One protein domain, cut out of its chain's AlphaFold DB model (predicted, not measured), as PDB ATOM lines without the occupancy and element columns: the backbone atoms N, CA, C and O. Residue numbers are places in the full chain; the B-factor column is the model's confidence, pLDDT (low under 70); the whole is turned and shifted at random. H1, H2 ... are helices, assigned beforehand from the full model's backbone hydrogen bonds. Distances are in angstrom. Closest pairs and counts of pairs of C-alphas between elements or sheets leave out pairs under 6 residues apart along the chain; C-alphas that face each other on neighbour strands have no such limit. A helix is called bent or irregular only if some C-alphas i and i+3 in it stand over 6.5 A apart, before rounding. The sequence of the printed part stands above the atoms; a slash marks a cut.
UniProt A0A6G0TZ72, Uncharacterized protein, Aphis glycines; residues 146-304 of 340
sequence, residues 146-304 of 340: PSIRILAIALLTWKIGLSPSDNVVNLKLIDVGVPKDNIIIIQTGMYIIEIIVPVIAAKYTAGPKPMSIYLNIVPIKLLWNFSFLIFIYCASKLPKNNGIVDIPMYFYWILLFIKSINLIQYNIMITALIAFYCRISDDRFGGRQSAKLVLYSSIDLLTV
ATOM      1  N   PRO A 146      68.000  81.767 110.435       74.75
ATOM      2  CA  PRO A 146      67.065  81.110 109.521       74.75
ATOM      3  C   PRO A 146      65.695  81.804 109.484       74.75
ATOM      4  O   PRO A 146      65.106  81.951 108.416       74.75
ATOM      5  N   SER A 147      65.223  82.320 110.624       75.56
ATOM      6  CA  SER A 147      63.954  83.052 110.719       75.56
ATOM      7  C   SER A 147      63.936  84.335 109.880       75.56
ATOM      8  O   SER A 147      62.915  84.662 109.276       75.56
ATOM      9  N   ILE A 148      65.065  85.050 109.797       75.81
ATOM     10  CA  ILE A 148      65.183  86.289 109.014       75.81
ATOM     11  C   ILE A 148      65.281  85.976 107.520       75.81
ATOM     12  O   ILE A 148      64.674  86.678 106.715       75.81
ATOM     13  N   ARG A 149      65.951  84.882 107.142       76.81
ATOM     14  CA  ARG A 149      65.999  84.417 105.745       76.81
ATOM     15  C   ARG A 149      64.618  84.046 105.210       76.81
ATOM     16  O   ARG A 149      64.253  84.476 104.119       76.81
ATOM     17  N   ILE A 150      63.823  83.307 105.990       81.06
ATOM     18  CA  ILE A 150      62.448  82.939 105.607       81.06
ATOM     19  C   ILE A 150      61.590  84.197 105.427       81.06
ATOM     20  O   ILE A 150      60.887  84.333 104.425       81.06
ATOM     21  N   LEU A 151      61.683  85.143 106.365       80.31
ATOM     22  CA  LEU A 151      61.002  86.433 106.271       80.31
ATOM     23  C   LEU A 151      61.428  87.209 105.012       80.31
ATOM     24  O   LEU A 151      60.575  87.747 104.311       80.31
ATOM     25  N   ALA A 152      62.724  87.254 104.704       77.88
ATOM     26  CA  ALA A 152      63.241  87.966 103.544       77.88
ATOM     27  C   ALA A 152      62.737  87.370 102.221       77.88
ATOM     28  O   ALA A 152      62.258  88.108 101.359       77.88
ATOM     29  N   ILE A 153      62.758  86.040 102.085       80.44
ATOM     30  CA  ILE A 153      62.218  85.335 100.913       80.44
ATOM     31  C   ILE A 153      60.711  85.591 100.771       80.44
ATOM     32  O   ILE A 153      60.230  85.872  99.669       80.44
ATOM     33  N   ALA A 154      59.956  85.559 101.875       83.06
ATOM     34  CA  ALA A 154      58.525  85.855 101.863       83.06
ATOM     35  C   ALA A 154      58.240  87.297 101.402       83.06
ATOM     36  O   ALA A 154      57.374  87.523 100.556       83.06
ATOM     37  N   LEU A 155      59.008  88.272 101.900       80.81
ATOM     38  CA  LEU A 155      58.885  89.679 101.512       80.81
ATOM     39  C   LEU A 155      59.293  89.929 100.054       80.81
ATOM     40  O   LEU A 155      58.648  90.728  99.375       80.81
ATOM     41  N   LEU A 156      60.321  89.239  99.549       79.75
ATOM     42  CA  LEU A 156      60.717  89.303  98.139       79.75
ATOM     43  C   LEU A 156      59.628  88.736  97.226       79.75
ATOM     44  O   LEU A 156      59.214  89.406  96.279       79.75
ATOM     45  N   THR A 157      59.114  87.548  97.549       83.56
ATOM     46  CA  THR A 157      58.023  86.900  96.802       83.56
ATOM     47  C   THR A 157      56.804  87.818  96.725       83.56
ATOM     48  O   THR A 157      56.224  88.030  95.659       83.56
ATOM     49  N   TRP A 158      56.458  88.439  97.851       82.38
ATOM     50  CA  TRP A 158      55.365  89.394  97.922       82.38
ATOM     51  C   TRP A 158      55.613  90.665  97.098       82.38
ATOM     52  O   TRP A 158      54.727  91.122  96.373       82.38
ATOM     53  N   LYS A 159      56.826  91.227  97.158       80.75
ATOM     54  CA  LYS A 159      57.198  92.423  96.390       80.75
ATOM     55  C   LYS A 159      57.106  92.182  94.883       80.75
ATOM     56  O   LYS A 159      56.646  93.062  94.158       80.75
ATOM     57  N   ILE A 160      57.475  90.987  94.420       81.19
ATOM     58  CA  ILE A 160      57.288  90.572  93.023       81.19
ATOM     59  C   ILE A 160      55.793  90.517  92.680       81.19
ATOM     60  O   ILE A 160      55.386  91.074  91.662       81.19
ATOM     61  N   GLY A 161      54.966  89.928  93.551       82.00
ATOM     62  CA  GLY A 161      53.513  89.837  93.356       82.00
ATOM     63  C   GLY A 161      52.790  91.189  93.298       82.00
ATOM     64  O   GLY A 161      51.781  91.320  92.604       82.00
ATOM     65  N   LEU A 162      53.311  92.211  93.980       81.12
ATOM     66  CA  LEU A 162      52.762  93.572  93.960       81.12
ATOM     67  C   LEU A 162      53.336  94.487  92.873       81.12
ATOM     68  O   LEU A 162      52.718  95.498  92.543       81.12
ATOM     69  N   SER A 163      54.478  94.136  92.280       79.38
ATOM     70  CA  SER A 163      55.136  94.938  91.240       79.38
ATOM     71  C   SER A 163      54.209  95.377  90.086       79.38
ATOM     72  O   SER A 163      54.292  96.539  89.660       79.38
ATOM     73  N   PRO A 164      53.266  94.535  89.600       79.50
ATOM     74  CA  PRO A 164      52.362  94.936  88.529       79.50
ATOM     75  C   PRO A 164      51.493  96.154  88.868       79.50
ATOM     76  O   PRO A 164      51.311  97.027  88.020       79.50
ATOM     77  N   SER A 165      50.970  96.250  90.094       77.38
ATOM     78  CA  SER A 165      50.039  97.325  90.460       77.38
ATOM     79  C   SER A 165      50.705  98.685  90.594       77.38
ATOM     80  O   SER A 165      50.091  99.710  90.281       77.38
ATOM     81  N   ASP A 166      51.954  98.676  91.049       74.31
ATOM     82  CA  ASP A 166      52.661  99.889  91.437       74.31
ATOM     83  C   ASP A 166      53.324 100.541  90.206       74.31
ATOM     84  O   ASP A 166      53.174 101.744  89.991       74.31
ATOM     85  N   ASN A 167      53.950  99.742  89.327       76.50
ATOM     86  CA  ASN A 167      54.700 100.258  88.171       76.50
ATOM     87  C   ASN A 167      54.057  99.928  86.816       76.50
ATOM     88  O   ASN A 167      53.964 100.790  85.940       76.50
ATOM     89  N   VAL A 168      53.588  98.691  86.624       83.50
ATOM     90  CA  VAL A 168      53.144  98.210  85.299       83.50
ATOM     91  C   VAL A 168      51.802  98.817  84.892       83.50
ATOM     92  O   VAL A 168      51.612  99.147  83.725       83.50
ATOM     93  N   VAL A 169      50.881  99.035  85.836       83.81
ATOM     94  CA  VAL A 169      49.572  99.651  85.549       83.81
ATOM     95  C   VAL A 169      49.718 101.040  84.927       83.81
ATOM     96  O   VAL A 169      49.007 101.346  83.975       83.81
ATOM     97  N   ASN A 170      50.639 101.876  85.419       81.69
ATOM     98  CA  ASN A 170      50.843 103.219  84.862       81.69
ATOM     99  C   ASN A 170      51.314 103.155  83.406       81.69
ATOM    100  O   ASN A 170      50.797 103.883  82.565       81.69
ATOM    101  N   LEU A 171      52.232 102.236  83.097       84.00
ATOM    102  CA  LEU A 171      52.700 102.003  81.730       84.00
ATOM    103  C   LEU A 171      51.572 101.478  80.839       84.00
ATOM    104  O   LEU A 171      51.357 101.979  79.741       84.00
ATOM    105  N   LYS A 172      50.778 100.530  81.343       84.75
ATOM    106  CA  LYS A 172      49.697  99.935  80.560       84.75
ATOM    107  C   LYS A 172      48.557 100.912  80.273       84.75
ATOM    108  O   LYS A 172      47.944 100.825  79.216       84.75
ATOM    109  N   LEU A 173      48.281 101.850  81.179       81.19
ATOM    110  CA  LEU A 173      47.311 102.926  80.940       81.19
ATOM    111  C   LEU A 173      47.751 103.821  79.776       81.19
ATOM    112  O   LEU A 173      46.924 104.177  78.938       81.19
ATOM    113  N   ILE A 174      49.049 104.115  79.685       82.62
ATOM    114  CA  ILE A 174      49.624 104.878  78.571       82.62
ATOM    115  C   ILE A 174      49.475 104.094  77.259       82.62
ATOM    116  O   ILE A 174      49.006 104.653  76.272       82.62
ATOM    117  N   ASP A 175      49.785 102.792  77.255       82.19
ATOM    118  CA  ASP A 175      49.659 101.937  76.060       82.19
ATOM    119  C   ASP A 175      48.217 101.824  75.542       82.19
ATOM    120  O   ASP A 175      47.977 101.663  74.344       82.19
ATOM    121  N   VAL A 176      47.238 101.866  76.447       77.31
ATOM    122  CA  VAL A 176      45.812 101.778  76.101       77.31
ATOM    123  C   VAL A 176      45.287 103.088  75.497       77.31
ATOM    124  O   VAL A 176      44.239 103.077  74.853       77.31
ATOM    125  N   GLY A 177      46.040 104.187  75.609       74.38
ATOM    126  CA  GLY A 177      45.701 105.486  75.028       74.38
ATOM    127  C   GLY A 177      45.222 106.522  76.042       74.38
ATOM    128  O   GLY A 177      44.676 107.546  75.638       74.38
ATOM    129  N   VAL A 178      45.418 106.292  77.349       79.31
ATOM    130  CA  VAL A 178      45.203 107.340  78.357       79.31
ATOM    131  C   VAL A 178      46.313 108.388  78.201       79.31
ATOM    132  O   VAL A 178      47.493 108.029  78.275       79.31
ATOM    133  N   PRO A 179      45.982 109.677  78.004       79.06
ATOM    134  CA  PRO A 179      46.995 110.715  77.873       79.06
ATOM    135  C   PRO A 179      47.817 110.822  79.160       79.06
ATOM    136  O   PRO A 179      47.277 110.841  80.271       79.06
ATOM    137  N   LYS A 180      49.143 110.901  78.999       76.94
ATOM    138  CA  LYS A 180      50.114 110.952  80.104       76.94
ATOM    139  C   LYS A 180      49.823 112.105  81.064       76.94
ATOM    140  O   LYS A 180      49.923 111.924  82.274       76.94
ATOM    141  N   ASP A 181      49.392 113.242  80.530       77.50
ATOM    142  CA  ASP A 181      49.100 114.446  81.308       77.50
ATOM    143  C   ASP A 181      47.978 114.206  82.326       77.50
ATOM    144  O   ASP A 181      48.112 114.564  83.494       77.50
ATOM    145  N   ASN A 182      46.920 113.487  81.936       80.56
ATOM    146  CA  ASN A 182      45.814 113.171  82.844       80.56
ATOM    147  C   ASN A 182      46.249 112.223  83.971       80.56
ATOM    148  O   ASN A 182      45.788 112.362  85.102       80.56
ATOM    149  N   ILE A 183      47.163 111.286  83.696       81.50
ATOM    150  CA  ILE A 183      47.727 110.396  84.724       81.50
ATOM    151  C   ILE A 183      48.555 111.206  85.729       81.50
ATOM    152  O   ILE A 183      48.411 111.010  86.935       81.50
ATOM    153  N   ILE A 184      49.376 112.144  85.246       80.94
ATOM    154  CA  ILE A 184      50.203 113.019  86.091       80.94
ATOM    155  C   ILE A 184      49.321 113.933  86.952       80.94
ATOM    156  O   ILE A 184      49.605 114.109  88.138       80.94
ATOM    157  N   ILE A 185      48.228 114.473  86.403       82.50
ATOM    158  CA  ILE A 185      47.265 115.289  87.159       82.50
ATOM    159  C   ILE A 185      46.619 114.460  88.276       82.50
ATOM    160  O   ILE A 185      46.586 114.898  89.427       82.50
ATOM    161  N   ILE A 186      46.163 113.241  87.963       85.12
ATOM    162  CA  ILE A 186      45.595 112.315  88.952       85.12
ATOM    163  C   ILE A 186      46.615 112.013  90.056       85.12
ATOM    164  O   ILE A 186      46.286 112.118  91.237       85.12
ATOM    165  N   GLN A 187      47.854 111.677  89.691       82.56
ATOM    166  CA  GLN A 187      48.918 111.369  90.646       82.56
ATOM    167  C   GLN A 187      49.247 112.570  91.540       82.56
ATOM    168  O   GLN A 187      49.385 112.418  92.751       82.56
ATOM    169  N   THR A 188      49.292 113.771  90.963       82.25
ATOM    170  CA  THR A 188      49.536 115.011  91.710       82.25
ATOM    171  C   THR A 188      48.443 115.269  92.748       82.25
ATOM    172  O   THR A 188      48.743 115.607  93.892       82.25
ATOM    173  N   GLY A 189      47.173 115.053  92.385       82.44
ATOM    174  CA  GLY A 189      46.049 115.175  93.319       82.44
ATOM    175  C   GLY A 189      46.098 114.163  94.470       82.44
ATOM    176  O   GLY A 189      45.645 114.452  95.577       82.44
ATOM    177  N   MET A 190      46.689 112.991  94.238       86.06
ATOM    178  CA  MET A 190      46.791 111.932  95.241       86.06
ATOM    179  C   MET A 190      47.839 112.178  96.331       86.06
ATOM    180  O   MET A 190      47.718 111.585  97.404       86.06
ATOM    181  N   TYR A 191      48.804 113.080  96.129       83.88
ATOM    182  CA  TYR A 191      49.846 113.353  97.129       83.88
ATOM    183  C   TYR A 191      49.294 113.805  98.488       83.88
ATOM    184  O   TYR A 191      49.841 113.453  99.533       83.88
ATOM    185  N   ILE A 192      48.170 114.531  98.507       83.62
ATOM    186  CA  ILE A 192      47.521 114.954  99.759       83.62
ATOM    187  C   ILE A 192      47.065 113.727 100.561       83.62
ATOM    188  O   ILE A 192      47.294 113.638 101.768       83.62
ATOM    189  N   ILE A 193      46.457 112.752  99.880       86.31
ATOM    190  CA  ILE A 193      46.028 111.486 100.484       86.31
ATOM    191  C   ILE A 193      47.257 110.694 100.948       86.31
ATOM    192  O   ILE A 193      47.248 110.130 102.042       86.31
ATOM    193  N   GLU A 194      48.332 110.700 100.159       85.06
ATOM    194  CA  GLU A 194      49.585 110.005 100.460       85.06
ATOM    195  C   GLU A 194      50.243 110.488 101.762       85.06
ATOM    196  O   GLU A 194      50.793 109.678 102.500       85.06
ATOM    197  N   ILE A 195      50.122 111.775 102.099       84.75
ATOM    198  CA  ILE A 195      50.646 112.337 103.354       84.75
ATOM    199  C   ILE A 195      49.731 112.015 104.548       84.75
ATOM    200  O   ILE A 195      50.216 111.719 105.642       84.75
ATOM    201  N   ILE A 196      48.407 112.058 104.364       87.56
ATOM    202  CA  ILE A 196      47.432 111.868 105.454       87.56
ATOM    203  C   ILE A 196      47.341 110.398 105.885       87.56
ATOM    204  O   ILE A 196      47.257 110.099 107.080       87.56
ATOM    205  N   VAL A 197      47.357 109.462 104.933       87.50
ATOM    206  CA  VAL A 197      47.120 108.035 105.207       87.50
ATOM    207  C   VAL A 197      48.122 107.435 106.204       87.50
ATOM    208  O   VAL A 197      47.660 106.796 107.151       87.50
ATOM    209  N   PRO A 198      49.451 107.629 106.084       83.94
ATOM    210  CA  PRO A 198      50.418 107.101 107.046       83.94
ATOM    211  C   PRO A 198      50.210 107.636 108.468       83.94
ATOM    212  O   PRO A 198      50.396 106.898 109.432       83.94
ATOM    213  N   VAL A 199      49.769 108.892 108.617       84.94
ATOM    214  CA  VAL A 199      49.469 109.499 109.927       84.94
ATOM    215  C   VAL A 199      48.277 108.810 110.591       84.94
ATOM    216  O   VAL A 199      48.283 108.569 111.797       84.94
ATOM    217  N   ILE A 200      47.257 108.446 109.811       86.12
ATOM    218  CA  ILE A 200      46.124 107.657 110.308       86.12
ATOM    219  C   ILE A 200      46.573 106.220 110.603       86.12
ATOM    220  O   ILE A 200      46.243 105.675 111.659       86.12
ATOM    221  N   ALA A 201      47.358 105.624 109.702       83.50
ATOM    222  CA  ALA A 201      47.887 104.271 109.834       83.50
ATOM    223  C   ALA A 201      48.738 104.105 111.100       83.50
ATOM    224  O   ALA A 201      48.671 103.051 111.725       83.50
ATOM    225  N   ALA A 202      49.444 105.155 111.527       78.31
ATOM    226  CA  ALA A 202      50.249 105.206 112.748       78.31
ATOM    227  C   ALA A 202      49.516 104.697 113.992       78.31
ATOM    228  O   ALA A 202      50.076 103.955 114.796       78.31
ATOM    229  N   LYS A 203      48.239 105.074 114.146       79.50
ATOM    230  CA  LYS A 203      47.422 104.658 115.295       79.50
ATOM    231  C   LYS A 203      47.220 103.145 115.326       79.50
ATOM    232  O   LYS A 203      47.177 102.555 116.400       79.50
ATOM    233  N   TYR A 204      47.121 102.528 114.152       76.69
ATOM    234  CA  TYR A 204      46.907 101.094 114.003       76.69
ATOM    235  C   TYR A 204      48.229 100.318 114.031       76.69
ATOM    236  O   TYR A 204      48.300  99.249 114.632       76.69
ATOM    237  N   THR A 205      49.300 100.860 113.449       74.44
ATOM    238  CA  THR A 205      50.620 100.208 113.397       74.44
ATOM    239  C   THR A 205      51.405 100.313 114.705       74.44
ATOM    240  O   THR A 205      52.270  99.473 114.953       74.44
ATOM    241  N   ALA A 206      51.074 101.266 115.585       69.38
ATOM    242  CA  ALA A 206      51.662 101.375 116.921       69.38
ATOM    243  C   ALA A 206      51.277 100.217 117.869       69.38
ATOM    244  O   ALA A 206      51.939 100.019 118.890       69.38
ATOM    245  N   GLY A 207      50.248  99.421 117.542       70.06
ATOM    246  CA  GLY A 207      49.810  98.266 118.339       70.06
ATOM    247  C   GLY A 207      50.849  97.132 118.424       70.06
ATOM    248  O   GLY A 207      51.852  97.154 117.714       70.06
ATOM    249  N   PRO A 208      50.654  96.102 119.269       68.88
ATOM    250  CA  PRO A 208      51.674  95.086 119.579       68.88
ATOM    251  C   PRO A 208      52.046  94.145 118.414       68.88
ATOM    252  O   PRO A 208      53.103  93.523 118.459       68.88
ATOM    253  N   LYS A 209      51.239  94.056 117.345       77.62
ATOM    254  CA  LYS A 209      51.434  93.086 116.243       77.62
ATOM    255  C   LYS A 209      51.369  93.727 114.833       77.62
ATOM    256  O   LYS A 209      50.443  93.421 114.083       77.62
ATOM    257  N   PRO A 210      52.341  94.571 114.420       79.25
ATOM    258  CA  PRO A 210      52.347  95.246 113.113       79.25
ATOM    259  C   PRO A 210      52.438  94.264 111.938       79.25
ATOM    260  O   PRO A 210      51.822  94.485 110.899       79.25
ATOM    261  N   MET A 211      53.126  93.132 112.124       81.88
ATOM    262  CA  MET A 211      53.228  92.090 111.097       81.88
ATOM    263  C   MET A 211      51.875  91.435 110.781       81.88
ATOM    264  O   MET A 211      51.620  91.077 109.639       81.88
ATOM    265  N   SER A 212      50.969  91.328 111.761       84.69
ATOM    266  CA  SER A 212      49.614  90.802 111.525       84.69
ATOM    267  C   SER A 212      48.799  91.738 110.626       84.69
ATOM    268  O   SER A 212      48.124  91.291 109.701       84.69
ATOM    269  N   ILE A 213      48.934  93.054 110.825       85.38
ATOM    270  CA  ILE A 213      48.299  94.068 109.969       85.38
ATOM    271  C   ILE A 213      48.820  93.947 108.536       85.38
ATOM    272  O   ILE A 213      48.030  93.927 107.595       85.38
ATOM    273  N   TYR A 214      50.139  93.809 108.375       86.38
ATOM    274  CA  TYR A 214      50.761  93.582 107.075       86.38
ATOM    275  C   TYR A 214      50.186  92.331 106.396       86.38
ATOM    276  O   TYR A 214      49.626  92.434 105.308       86.38
ATOM    277  N   LEU A 215      50.230  91.175 107.067       86.12
ATOM    278  CA  LEU A 215      49.757  89.898 106.525       86.12
ATOM    279  C   LEU A 215      48.261  89.886 106.181       86.12
ATOM    280  O   LEU A 215      47.875  89.176 105.260       86.12
ATOM    281  N   ASN A 216      47.430  90.679 106.860       87.56
ATOM    282  CA  ASN A 216      46.004  90.797 106.539       87.56
ATOM    283  C   ASN A 216      45.737  91.708 105.332       87.56
ATOM    284  O   ASN A 216      44.830  91.442 104.546       87.56
ATOM    285  N   ILE A 217      46.514  92.781 105.158       89.19
ATOM    286  CA  ILE A 217      46.340  93.732 104.045       89.19
ATOM    287  C   ILE A 217      46.877  93.158 102.737       89.19
ATOM    288  O   ILE A 217      46.315  93.415 101.676       89.19
ATOM    289  N   VAL A 218      47.940  92.364 102.825       87.81
ATOM    290  CA  VAL A 218      48.572  91.640 101.720       87.81
ATOM    291  C   VAL A 218      47.526  90.961 100.810       87.81
ATOM    292  O   VAL A 218      47.329  91.433  99.690       87.81
ATOM    293  N   PRO A 219      46.753  89.948 101.244       89.00
ATOM    294  CA  PRO A 219      45.793  89.269 100.373       89.00
ATOM    295  C   PRO A 219      44.718  90.217  99.822       89.00
ATOM    296  O   PRO A 219      44.309  90.068  98.673       89.00
ATOM    297  N   ILE A 220      44.309  91.235 100.587       90.38
ATOM    298  CA  ILE A 220      43.335  92.240 100.139       90.38
ATOM    299  C   ILE A 220      43.902  93.066  98.975       90.38
ATOM    300  O   ILE A 220      43.211  93.265  97.976       90.38
ATOM    301  N   LYS A 221      45.162  93.516  99.060       89.06
ATOM    302  CA  LYS A 221      45.827  94.248  97.969       89.06
ATOM    303  C   LYS A 221      46.043  93.347  96.752       89.06
ATOM    304  O   LYS A 221      45.828  93.796  95.630       89.06
ATOM    305  N   LEU A 222      46.395  92.073  96.958       88.44
ATOM    306  CA  LEU A 222      46.529  91.112  95.858       88.44
ATOM    307  C   LEU A 222      45.206  90.936  95.107       88.44
ATOM    308  O   LEU A 222      45.182  90.983  93.880       88.44
ATOM    309  N   LEU A 223      44.098  90.787  95.837       89.62
ATOM    310  CA  LEU A 223      42.767  90.696  95.242       89.62
ATOM    311  C   LEU A 223      42.381  91.992  94.519       89.62
ATOM    312  O   LEU A 223      41.825  91.950  93.422       89.62
ATOM    313  N   TRP A 224      42.737  93.149  95.082       89.94
ATOM    314  CA  TRP A 224      42.491  94.448  94.456       89.94
ATOM    315  C   TRP A 224      43.233  94.630  93.122       89.94
ATOM    316  O   TRP A 224      42.770  95.367  92.251       89.94
ATOM    317  N   ASN A 225      44.344  93.918  92.901       87.12
ATOM    318  CA  ASN A 225      45.061  93.963  91.625       87.12
ATOM    319  C   ASN A 225      44.235  93.395  90.460       87.12
ATOM    320  O   ASN A 225      44.381  93.865  89.328       87.12
ATOM    321  N   PHE A 226      43.305  92.468  90.714       88.69
ATOM    322  CA  PHE A 226      42.369  92.011  89.682       88.69
ATOM    323  C   PHE A 226      41.430  93.130  89.218       88.69
ATOM    324  O   PHE A 226      41.106  93.189  88.033       88.69
ATOM    325  N   SER A 227      41.064  94.072  90.093       88.19
ATOM    326  CA  SER A 227      40.263  95.244  89.709       88.19
ATOM    327  C   SER A 227      40.977  96.096  88.655       88.19
ATOM    328  O   SER A 227      40.339  96.566  87.715       88.19
ATOM    329  N   PHE A 228      42.306  96.243  88.743       85.25
ATOM    330  CA  PHE A 228      43.091  96.918  87.701       85.25
ATOM    331  C   PHE A 228      43.118  96.142  86.388       85.25
ATOM    332  O   PHE A 228      43.028  96.752  85.323       85.25
ATOM    333  N   LEU A 229      43.219  94.813  86.446       86.56
ATOM    334  CA  LEU A 229      43.192  93.972  85.251       86.56
ATOM    335  C   LEU A 229      41.851  94.101  84.516       86.56
ATOM    336  O   LEU A 229      41.832  94.327  83.307       86.56
ATOM    337  N   ILE A 230      40.740  94.025  85.255       88.12
ATOM    338  CA  ILE A 230      39.383  94.208  84.721       88.12
ATOM    339  C   ILE A 230      39.236  95.610  84.129       88.12
ATOM    340  O   ILE A 230      38.724  95.762  83.021       88.12
ATOM    341  N   PHE A 231      39.732  96.633  84.828       86.19
ATOM    342  CA  PHE A 231      39.688  98.010  84.355       86.19
ATOM    343  C   PHE A 231      40.437  98.194  83.030       86.19
ATOM    344  O   PHE A 231      39.873  98.732  82.081       86.19
ATOM    345  N   ILE A 232      41.673  97.695  82.933       85.19
ATOM    346  CA  ILE A 232      42.489  97.750  81.709       85.19
ATOM    347  C   ILE A 232      41.828  96.960  80.572       85.19
ATOM    348  O   ILE A 232      41.831  97.411  79.427       85.19
ATOM    349  N   TYR A 233      41.232  95.804  80.869       85.50
ATOM    350  CA  TYR A 233      40.499  95.019  79.879       85.50
ATOM    351  C   TYR A 233      39.292  95.792  79.329       85.50
ATOM    352  O   TYR A 233      39.156  95.932  78.112       85.50
ATOM    353  N   CYS A 234      38.466  96.380  80.199       82.19
ATOM    354  CA  CYS A 234      37.353  97.239  79.788       82.19
ATOM    355  C   CYS A 234      37.833  98.448  78.974       82.19
ATOM    356  O   CYS A 234      37.246  98.765  77.942       82.19
ATOM    357  N   ALA A 235      38.935  99.072  79.392       78.94
ATOM    358  CA  ALA A 235      39.559 100.191  78.695       78.94
ATOM    359  C   ALA A 235      39.989  99.826  77.269       78.94
ATOM    360  O   ALA A 235      39.779 100.593  76.335       78.94
ATOM    361  N   SER A 236      40.548  98.626  77.086       77.69
ATOM    362  CA  SER A 236      40.993  98.137  75.778       77.69
ATOM    363  C   SER A 236      39.848  97.882  74.792       77.69
ATOM    364  O   SER A 236      40.072  97.900  73.583       77.69
ATOM    365  N   LYS A 237      38.627  97.668  75.301       76.56
ATOM    366  CA  LYS A 237      37.418  97.389  74.515       76.56
ATOM    367  C   LYS A 237      36.673  98.662  74.090       76.56
ATOM    368  O   LYS A 237      35.693  98.569  73.353       76.56
ATOM    369  N   LEU A 238      37.108  99.837  74.552       72.81
ATOM    370  CA  LEU A 238      36.510 101.107  74.151       72.81
ATOM    371  C   LEU A 238      36.752 101.363  72.652       72.81
ATOM    372  O   LEU A 238      37.862 101.129  72.162       72.81
ATOM    373  N   PRO A 239      35.729 101.829  71.910       64.88
ATOM    374  CA  PRO A 239      35.859 102.101  70.487       64.88
ATOM    375  C   PRO A 239      36.876 103.223  70.269       64.88
ATOM    376  O   PRO A 239      36.720 104.337  70.765       64.88
ATOM    377  N   LYS A 240      37.938 102.916  69.523       64.69
ATOM    378  CA  LYS A 240      38.969 103.884  69.143       64.69
ATOM    379  C   LYS A 240      38.488 104.631  67.908       64.69
ATOM    380  O   LYS A 240      38.530 104.074  66.815       64.69
ATOM    381  N   ASN A 241      38.037 105.869  68.071       51.72
ATOM    382  CA  ASN A 241      37.699 106.709  66.928       51.72
ATOM    383  C   ASN A 241      38.951 107.507  66.523       51.72
ATOM    384  O   ASN A 241      39.459 108.309  67.297       51.72
ATOM    385  N   ASN A 242      39.499 107.254  65.332       48.31
ATOM    386  CA  ASN A 242      40.616 108.018  64.750       48.31
ATOM    387  C   ASN A 242      41.891 108.144  65.617       48.31
ATOM    388  O   ASN A 242      42.539 109.186  65.628       48.31
ATOM    389  N   GLY A 243      42.273 107.092  66.347       58.78
ATOM    390  CA  GLY A 243      43.534 107.062  67.109       58.78
ATOM    391  C   GLY A 243      43.560 107.929  68.374       58.78
ATOM    392  O   GLY A 243      44.509 107.825  69.147       58.78
ATOM    393  N   ILE A 244      42.507 108.711  68.628       54.91
ATOM    394  CA  ILE A 244      42.285 109.451  69.868       54.91
ATOM    395  C   ILE A 244      41.211 108.687  70.637       54.91
ATOM    396  O   ILE A 244      40.082 108.516  70.181       54.91
ATOM    397  N   VAL A 245      41.584 108.140  71.790       60.62
ATOM    398  CA  VAL A 245      40.609 107.495  72.667       60.62
ATOM    399  C   VAL A 245      39.855 108.618  73.370       60.62
ATOM    400  O   VAL A 245      40.373 109.208  74.317       60.62
ATOM    401  N   ASP A 246      38.642 108.925  72.911       63.09
ATOM    402  CA  ASP A 246      37.710 109.765  73.666       63.09
ATOM    403  C   ASP A 246      37.246 108.974  74.890       63.09
ATOM    404  O   ASP A 246      36.226 108.285  74.892       63.09
ATOM    405  N   ILE A 247      38.077 109.008  75.930       68.00
ATOM    406  CA  ILE A 247      37.819 108.348  77.200       68.00
ATOM    407  C   ILE A 247      36.712 109.135  77.908       68.00
ATOM    408  O   ILE A 247      36.921 110.299  78.264       68.00
ATOM    409  N   PRO A 248      35.549 108.521  78.171       75.38
ATOM    410  CA  PRO A 248      34.468 109.200  78.867       75.38
ATOM    411  C   PRO A 248      34.877 109.635  80.280       75.38
ATOM    412  O   PRO A 248      35.600 108.921  80.975       75.38
ATOM    413  N   MET A 249      34.333 110.758  80.761       77.25
ATOM    414  CA  MET A 249      34.657 111.318  82.084       77.25
ATOM    415  C   MET A 249      34.480 110.310  83.238       77.25
ATOM    416  O   MET A 249      35.258 110.307  84.191       77.25
ATOM    417  N   TYR A 250      33.491 109.410  83.146       82.12
ATOM    418  CA  TYR A 250      33.245 108.383  84.167       82.12
ATOM    419  C   TYR A 250      34.437 107.428  84.351       82.12
ATOM    420  O   TYR A 250      34.679 106.942  85.454       82.12
ATOM    421  N   PHE A 251      35.208 107.177  83.294       83.94
ATOM    422  CA  PHE A 251      36.343 106.263  83.330       83.94
ATOM    423  C   PHE A 251      37.493 106.836  84.170       83.94
ATOM    424  O   PHE A 251      38.133 106.101  84.920       83.94
ATOM    425  N   TYR A 252      37.698 108.158  84.129       84.00
ATOM    426  CA  TYR A 252      38.672 108.842  84.982       84.00
ATOM    427  C   TYR A 252      38.287 108.794  86.463       84.00
ATOM    428  O   TYR A 252      39.153 108.567  87.306       84.00
ATOM    429  N   TRP A 253      37.000 108.932  86.791       87.25
ATOM    430  CA  TRP A 253      36.518 108.789  88.170       87.25
ATOM    431  C   TRP A 253      36.717 107.372  88.715       87.25
ATOM    432  O   TRP A 253      37.158 107.201  89.853       87.25
ATOM    433  N   ILE A 254      36.459 106.351  87.894       89.19
ATOM    434  CA  ILE A 254      36.720 104.954  88.262       89.19
ATOM    435  C   ILE A 254      38.225 104.722  88.448       89.19
ATOM    436  O   ILE A 254      38.631 104.125  89.446       89.19
ATOM    437  N   LEU A 255      39.066 105.235  87.543       88.25
ATOM    438  CA  LEU A 255      40.522 105.141  87.669       88.25
ATOM    439  C   LEU A 255      41.018 105.782  88.972       88.25
ATOM    440  O   LEU A 255      41.797 105.165  89.698       88.25
ATOM    441  N   LEU A 256      40.538 106.993  89.275       90.12
ATOM    442  CA  LEU A 256      40.841 107.724  90.505       90.12
ATOM    443  C   LEU A 256      40.474 106.891  91.735       90.12
ATOM    444  O   LEU A 256      41.282 106.759  92.650       90.12
ATOM    445  N   PHE A 257      39.287 106.289  91.753       91.25
ATOM    446  CA  PHE A 257      38.836 105.452  92.861       91.25
ATOM    447  C   PHE A 257      39.725 104.213  93.057       91.25
ATOM    448  O   PHE A 257      40.218 103.971  94.161       91.25
ATOM    449  N   ILE A 258      40.002 103.462  91.982       91.12
ATOM    450  CA  ILE A 258      40.824 102.242  92.053       91.12
ATOM    451  C   ILE A 258      42.255 102.572  92.502       91.12
ATOM    452  O   ILE A 258      42.807 101.880  93.367       91.12
ATOM    453  N   LYS A 259      42.844 103.646  91.959       89.06
ATOM    454  CA  LYS A 259      44.173 104.139  92.349       89.06
ATOM    455  C   LYS A 259      44.209 104.636  93.793       89.06
ATOM    456  O   LYS A 259      45.168 104.329  94.491       89.06
ATOM    457  N   SER A 260      43.157 105.306  94.268       91.00
ATOM    458  CA  SER A 260      43.093 105.815  95.646       91.00
ATOM    459  C   SER A 260      43.108 104.674  96.662       91.00
ATOM    460  O   SER A 260      43.863 104.714  97.630       91.00
ATOM    461  N   ILE A 261      42.328 103.616  96.424       91.44
ATOM    462  CA  ILE A 261      42.307 102.442  97.311       91.44
ATOM    463  C   ILE A 261      43.663 101.732  97.308       91.44
ATOM    464  O   ILE A 261      44.177 101.386  98.373       91.44
ATOM    465  N   ASN A 262      44.276 101.559  96.134       90.38
ATOM    466  CA  ASN A 262      45.591 100.927  96.037       90.38
ATOM    467  C   ASN A 262      46.679 101.736  96.764       90.38
ATOM    468  O   ASN A 262      47.517 101.146  97.448       90.38
ATOM    469  N   LEU A 263      46.618 103.068  96.667       89.94
ATOM    470  CA  LEU A 263      47.502 103.989  97.378       89.94
ATOM    471  C   LEU A 263      47.343 103.862  98.897       89.94
ATOM    472  O   LEU A 263      48.333 103.747  99.616       89.94
ATOM    473  N   ILE A 264      46.101 103.830  99.390       90.56
ATOM    474  CA  ILE A 264      45.819 103.663 100.820       90.56
ATOM    475  C   ILE A 264      46.403 102.337 101.326       90.56
ATOM    476  O   ILE A 264      47.140 102.317 102.311       90.56
ATOM    477  N   GLN A 265      46.129 101.233 100.625       90.44
ATOM    478  CA  GLN A 265      46.647  99.908 100.978       90.44
ATOM    479  C   GLN A 265      48.179  99.872 100.976       90.44
ATOM    480  O   GLN A 265      48.781  99.332 101.905       90.44
ATOM    481  N   TYR A 266      48.814 100.468  99.961       87.19
ATOM    482  CA  TYR A 266      50.271 100.558  99.859       87.19
ATOM    483  C   TYR A 266      50.883 101.302 101.051       87.19
ATOM    484  O   TYR A 266      51.804 100.792 101.690       87.19
ATOM    485  N   ASN A 267      50.330 102.466 101.398       86.25
ATOM    486  CA  ASN A 267      50.848 103.297 102.481       86.25
ATOM    487  C   ASN A 267      50.689 102.646 103.858       86.25
ATOM    488  O   ASN A 267      51.594 102.727 104.689       86.25
ATOM    489  N   ILE A 268      49.575 101.951 104.106       87.44
ATOM    490  CA  ILE A 268      49.391 101.219 105.367       87.44
ATOM    491  C   ILE A 268      50.377 100.045 105.437       87.44
ATOM    492  O   ILE A 268      51.013  99.831 106.470       87.44
ATOM    493  N   MET A 269      50.551  99.319 104.330       86.62
ATOM    494  CA  MET A 269      51.467  98.184 104.238       86.62
ATOM    495  C   MET A 269      52.929  98.599 104.470       86.62
ATOM    496  O   MET A 269      53.615  97.963 105.271       86.62
ATOM    497  N   ILE A 270      53.413  99.667 103.820       81.50
ATOM    498  CA  ILE A 270      54.798 100.132 103.993       81.50
ATOM    499  C   ILE A 270      55.034 100.673 105.411       81.50
ATOM    500  O   ILE A 270      56.051 100.352 106.022       81.50
ATOM    501  N   THR A 271      54.061 101.392 105.982       82.69
ATOM    502  CA  THR A 271      54.139 101.896 107.363       82.69
ATOM    503  C   THR A 271      54.199 100.740 108.367       82.69
ATOM    504  O   THR A 271      55.009 100.769 109.292       82.69
ATOM    505  N   ALA A 272      53.389  99.689 108.181       84.25
ATOM    506  CA  ALA A 272      53.414  98.500 109.036       84.25
ATOM    507  C   ALA A 272      54.746  97.740 108.932       84.25
ATOM    508  O   ALA A 272      55.284  97.290 109.943       84.25
ATOM    509  N   LEU A 273      55.300  97.640 107.720       81.06
ATOM    510  CA  LEU A 273      56.588  97.000 107.474       81.06
ATOM    511  C   LEU A 273      57.735  97.770 108.150       81.06
ATOM    512  O   LEU A 273      58.554  97.170 108.842       81.06
ATOM    513  N   ILE A 274      57.766  99.099 108.017       76.62
ATOM    514  CA  ILE A 274      58.759  99.952 108.689       76.62
ATOM    515  C   ILE A 274      58.602  99.858 110.216       76.62
ATOM    516  O   ILE A 274      59.603  99.766 110.920       76.62
ATOM    517  N   ALA A 275      57.373  99.805 110.741       77.75
ATOM    518  CA  ALA A 275      57.118  99.622 112.174       77.75
ATOM    519  C   ALA A 275      57.635  98.280 112.710       77.75
ATOM    520  O   ALA A 275      58.189  98.219 113.807       77.75
ATOM    521  N   PHE A 276      57.476  97.211 111.933       78.38
ATOM    522  CA  PHE A 276      58.015  95.899 112.262       78.38
ATOM    523  C   PHE A 276      59.547  95.902 112.279       78.38
ATOM    524  O   PHE A 276      60.146  95.424 113.241       78.38
ATOM    525  N   TYR A 277      60.183  96.521 111.282       73.88
ATOM    526  CA  TYR A 277      61.637  96.662 111.259       73.88
ATOM    527  C   TYR A 277      62.170  97.508 112.411       73.88
ATOM    528  O   TYR A 277      63.137  97.107 113.043       73.88
ATOM    529  N   CYS A 278      61.515  98.620 112.750       70.69
ATOM    530  CA  CYS A 278      61.903  99.425 113.909       70.69
ATOM    531  C   CYS A 278      61.792  98.666 115.239       70.69
ATOM    532  O   CYS A 278      62.437  99.071 116.194       70.69
ATOM    533  N   ARG A 279      60.982  97.602 115.321       70.25
ATOM    534  CA  ARG A 279      60.870  96.762 116.524       70.25
ATOM    535  C   ARG A 279      61.858  95.608 116.582       70.25
ATOM    536  O   ARG A 279      62.246  95.225 117.676       70.25
ATOM    537  N   ILE A 280      62.181  95.004 115.441       68.88
ATOM    538  CA  ILE A 280      63.176  93.921 115.383       68.88
ATOM    539  C   ILE A 280      64.580  94.480 115.542       68.88
ATOM    540  O   ILE A 280      65.445  93.825 116.114       68.88
ATOM    541  N   SER A 281      64.813  95.669 115.003       61.19
ATOM    542  CA  SER A 281      66.090  96.322 115.162       61.19
ATOM    543  C   SER A 281      66.255  96.789 116.600       61.19
ATOM    544  O   SER A 281      65.482  97.607 117.090       61.19
ATOM    545  N   ASP A 282      67.278  96.258 117.248       52.00
ATOM    546  CA  ASP A 282      67.686  96.636 118.591       52.00
ATOM    547  C   ASP A 282      68.040  98.139 118.639       52.00
ATOM    548  O   ASP A 282      68.724  98.663 117.751       52.00
ATOM    549  N   ASP A 283      67.557  98.843 119.670       51.56
ATOM    550  CA  ASP A 283      67.720 100.291 119.870       51.56
ATOM    551  C   ASP A 283      69.202 100.716 119.940       51.56
ATOM    552  O   ASP A 283      69.525 101.889 119.727       51.56
ATOM    553  N   ARG A 284      70.104  99.762 120.210       48.22
ATOM    554  CA  ARG A 284      71.567  99.937 120.226       48.22
ATOM    555  C   ARG A 284      72.185 100.058 118.831       48.22
ATOM    556  O   ARG A 284      73.217 100.703 118.664       48.22
ATOM    557  N   PHE A 285      71.551  99.482 117.813       49.09
ATOM    558  CA  PHE A 285      72.090  99.379 116.459       49.09
ATOM    559  C   PHE A 285      71.202 100.142 115.487       49.09
ATOM    560  O   PHE A 285      70.489  99.515 114.716       49.09
ATOM    561  N   GLY A 286      71.220 101.481 115.532       47.16
ATOM    562  CA  GLY A 286      70.682 102.381 114.494       47.16
ATOM    563  C   GLY A 286      69.664 101.736 113.538       47.16
ATOM    564  O   GLY A 286      69.989 101.447 112.386       47.16
ATOM    565  N   GLY A 287      68.469 101.431 114.058       45.03
ATOM    566  CA  GLY A 287      67.641 100.287 113.651       45.03
ATOM    567  C   GLY A 287      66.957 100.295 112.282       45.03
ATOM    568  O   GLY A 287      65.876  99.724 112.120       45.03
ATOM    569  N   ARG A 288      67.539 100.955 111.285       48.06
ATOM    570  CA  ARG A 288      66.934 101.137 109.962       48.06
ATOM    571  C   ARG A 288      67.851 100.764 108.796       48.06
ATOM    572  O   ARG A 288      67.336 100.430 107.727       48.06
ATOM    573  N   GLN A 289      69.171 100.701 109.008       45.09
ATOM    574  CA  GLN A 289      70.099 100.136 108.017       45.09
ATOM    575  C   GLN A 289      69.792  98.655 107.741       45.09
ATOM    576  O   GLN A 289      69.821  98.224 106.593       45.09
ATOM    577  N   SER A 290      69.373  97.909 108.766       46.47
ATOM    578  CA  SER A 290      68.961  96.502 108.712       46.47
ATOM    579  C   SER A 290      67.941  96.203 107.610       46.47
ATOM    580  O   SER A 290      68.138  95.264 106.860       46.47
ATOM    581  N   ALA A 291      66.873  96.985 107.436       46.72
ATOM    582  CA  ALA A 291      65.767  96.617 106.538       46.72
ATOM    583  C   ALA A 291      66.085  96.760 105.037       46.72
ATOM    584  O   ALA A 291      65.755  95.883 104.233       46.72
ATOM    585  N   LYS A 292      66.729  97.868 104.642       46.59
ATOM    586  CA  LYS A 292      67.190  98.065 103.256       46.59
ATOM    587  C   LYS A 292      68.332  97.104 102.946       46.59
ATOM    588  O   LYS A 292      68.333  96.508 101.873       46.59
ATOM    589  N   LEU A 293      69.246  96.906 103.897       41.62
ATOM    590  CA  LEU A 293      70.350  95.965 103.753       41.62
ATOM    591  C   LEU A 293      69.855  94.513 103.698       41.62
ATOM    592  O   LEU A 293      70.379  93.777 102.885       41.62
ATOM    593  N   VAL A 294      68.802  94.115 104.429       46.31
ATOM    594  CA  VAL A 294      68.134  92.803 104.266       46.31
ATOM    595  C   VAL A 294      67.658  92.641 102.829       46.31
ATOM    596  O   VAL A 294      67.927  91.613 102.224       46.31
ATOM    597  N   LEU A 295      66.982  93.635 102.245       44.84
ATOM    598  CA  LEU A 295      66.462  93.508 100.883       44.84
ATOM    599  C   LEU A 295      67.587  93.432  99.835       44.84
ATOM    600  O   LEU A 295      67.538  92.571  98.962       44.84
ATOM    601  N   TYR A 296      68.604  94.295  99.937       45.38
ATOM    602  CA  TYR A 296      69.753  94.284  99.024       45.38
ATOM    603  C   TYR A 296      70.641  93.047  99.220       45.38
ATOM    604  O   TYR A 296      71.016  92.416  98.241       45.38
ATOM    605  N   SER A 297      70.903  92.645 100.465       37.28
ATOM    606  CA  SER A 297      71.666  91.438 100.804       37.28
ATOM    607  C   SER A 297      70.925  90.164 100.409       37.28
ATOM    608  O   SER A 297      71.572  89.202 100.028       37.28
ATOM    609  N   SER A 298      69.589  90.144 100.431       40.12
ATOM    610  CA  SER A 298      68.815  88.989  99.949       40.12
ATOM    611  C   SER A 298      68.858  88.856  98.431       40.12
ATOM    612  O   SER A 298      68.870  87.740  97.929       40.12
ATOM    613  N   ILE A 299      68.892  89.978  97.704       44.31
ATOM    614  CA  ILE A 299      69.121  89.972  96.254       44.31
ATOM    615  C   ILE A 299      70.535  89.457  95.977       44.31
ATOM    616  O   ILE A 299      70.674  88.550  95.170       44.31
ATOM    617  N   ASP A 300      71.539  89.944  96.711       33.38
ATOM    618  CA  ASP A 300      72.941  89.545  96.549       33.38
ATOM    619  C   ASP A 300      73.178  88.059  96.896       33.38
ATOM    620  O   ASP A 300      73.808  87.333  96.132       33.38
ATOM    621  N   LEU A 301      72.569  87.559  97.980       32.31
ATOM    622  CA  LEU A 301      72.599  86.146  98.381       32.31
ATOM    623  C   LEU A 301      71.948  85.231  97.326       32.31
ATOM    624  O   LEU A 301      72.407  84.111  97.132       32.31
ATOM    625  N   LEU A 302      70.903  85.710  96.637       33.16
ATOM    626  CA  LEU A 302      70.237  84.991  95.543       33.16
ATOM    627  C   LEU A 302      71.011  85.064  94.216       33.16
ATOM    628  O   LEU A 302      70.828  84.185  93.381       33.16
ATOM    629  N   THR A 303      71.871  86.067  94.006       34.25
ATOM    630  CA  THR A 303      72.777  86.126  92.840       34.25
ATOM    631  C   THR A 303      74.078  85.347  93.028       34.25
ATOM    632  O   THR A 303      74.687  84.980  92.030       34.25
ATOM    633  N   VAL A 304      74.509  85.076  94.266       28.61
ATOM    634  CA  VAL A 304      75.770  84.355  94.548       28.61
ATOM    635  C   VAL A 304      75.609  82.827  94.535       28.61
ATOM    636  O   VAL A 304      76.605  82.116  94.407       28.61
TER     637      VAL A 304
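What this domain is: This is residues 146 to 304 of the 340 residues of an uncharacterized protein of Aphis glycines (UniProt A0A6G0TZ72). What does the model look like? It is a long, loose group of four helices: H3 and H4 make a long hairpin, the bent but nearly straight H1 runs along the H3 side, and the bowed H2 packs on H4 with its arm H2b. H5 crosses H1a near one end, and residues 237 to 248 lie at the opposite end. What is it built of? The printed part has 159 residues with five named helices, H1 to H5 in order, and no named strand; its class is all helix. It is loose, with a radius of gyration of the C-alphas of 18.6 A, and spans 63 by 39 by 24 A.

How they stand to each other: How do the first two helices run? H1, residues 146 to 176, was assigned as one helix by its hydrogen bonds but is bent, C-alphas 161 and 164 being 7.1 A apart; its arms H1a, 146 to 161, and H1b, 164 to 176, stand at 14 degrees, and H1b is irregular, with C-alphas 166 and 169 6.7 A apart. H2, residues 180 to 205, likewise assigned as one helix, is bent, with C-alphas 189 and 192 6.6 A apart; its arms H2a, 180 to 189, and H2b, 192 to 205, stand at 49 degrees. What touches what? H3, residues 210 to 236, and H4, residues 249 to 280, form a hairpin at a shallow tilt of 23 degrees, opposite ways, their closest C-alphas being Pro 210 and Ala 272, 5.3 A apart; with H1b they make a bundle, helices side by side. H1b touches residues 225 to 236 of H3 alone, closest at C-alphas Val 176 and Ser 236, 6.0 A. H2b touches residues 263 to 275 of H4 alone at a steep tilt of 40 degrees, closest at C-alphas Thr 205 and Ala 272, 5.5 A. What of the rest? H2a touches no helix. H5, residues 289 to 304, touches H1a about perpendicular, at 83 degrees, closest at C-alphas Ala 152 and Ser 298, 6.7 A. Every O i to N i+4 pair is within hydrogen-bond range in H1a, H2a, H4 and H5, against 6 of 9 in H1b, 6 of 10 in H2b and 18 of 23 in H3.

Where its parts are: Where are the ends? H1a begins at C-alpha 146, (67.065, 81.110, 109.521), and H5 ends at C-alpha 304, (75.770, 84.355, 94.548). How long are the longer helices? H4 measures 47.2 A and H3 39.1 A, with a kink of 28 degrees near residue 220.

The domain as a whole: How large is it? The C-alphas farthest apart, Asn 242 and Arg 284, are 64.0 A apart, and the printed part has no cut. Which link is long, and where is confidence low? The link from H3 to H4 is long, 12 residues; pLDDT is under 70 at residues 206, 208, 239 to 247 and 280 to 304.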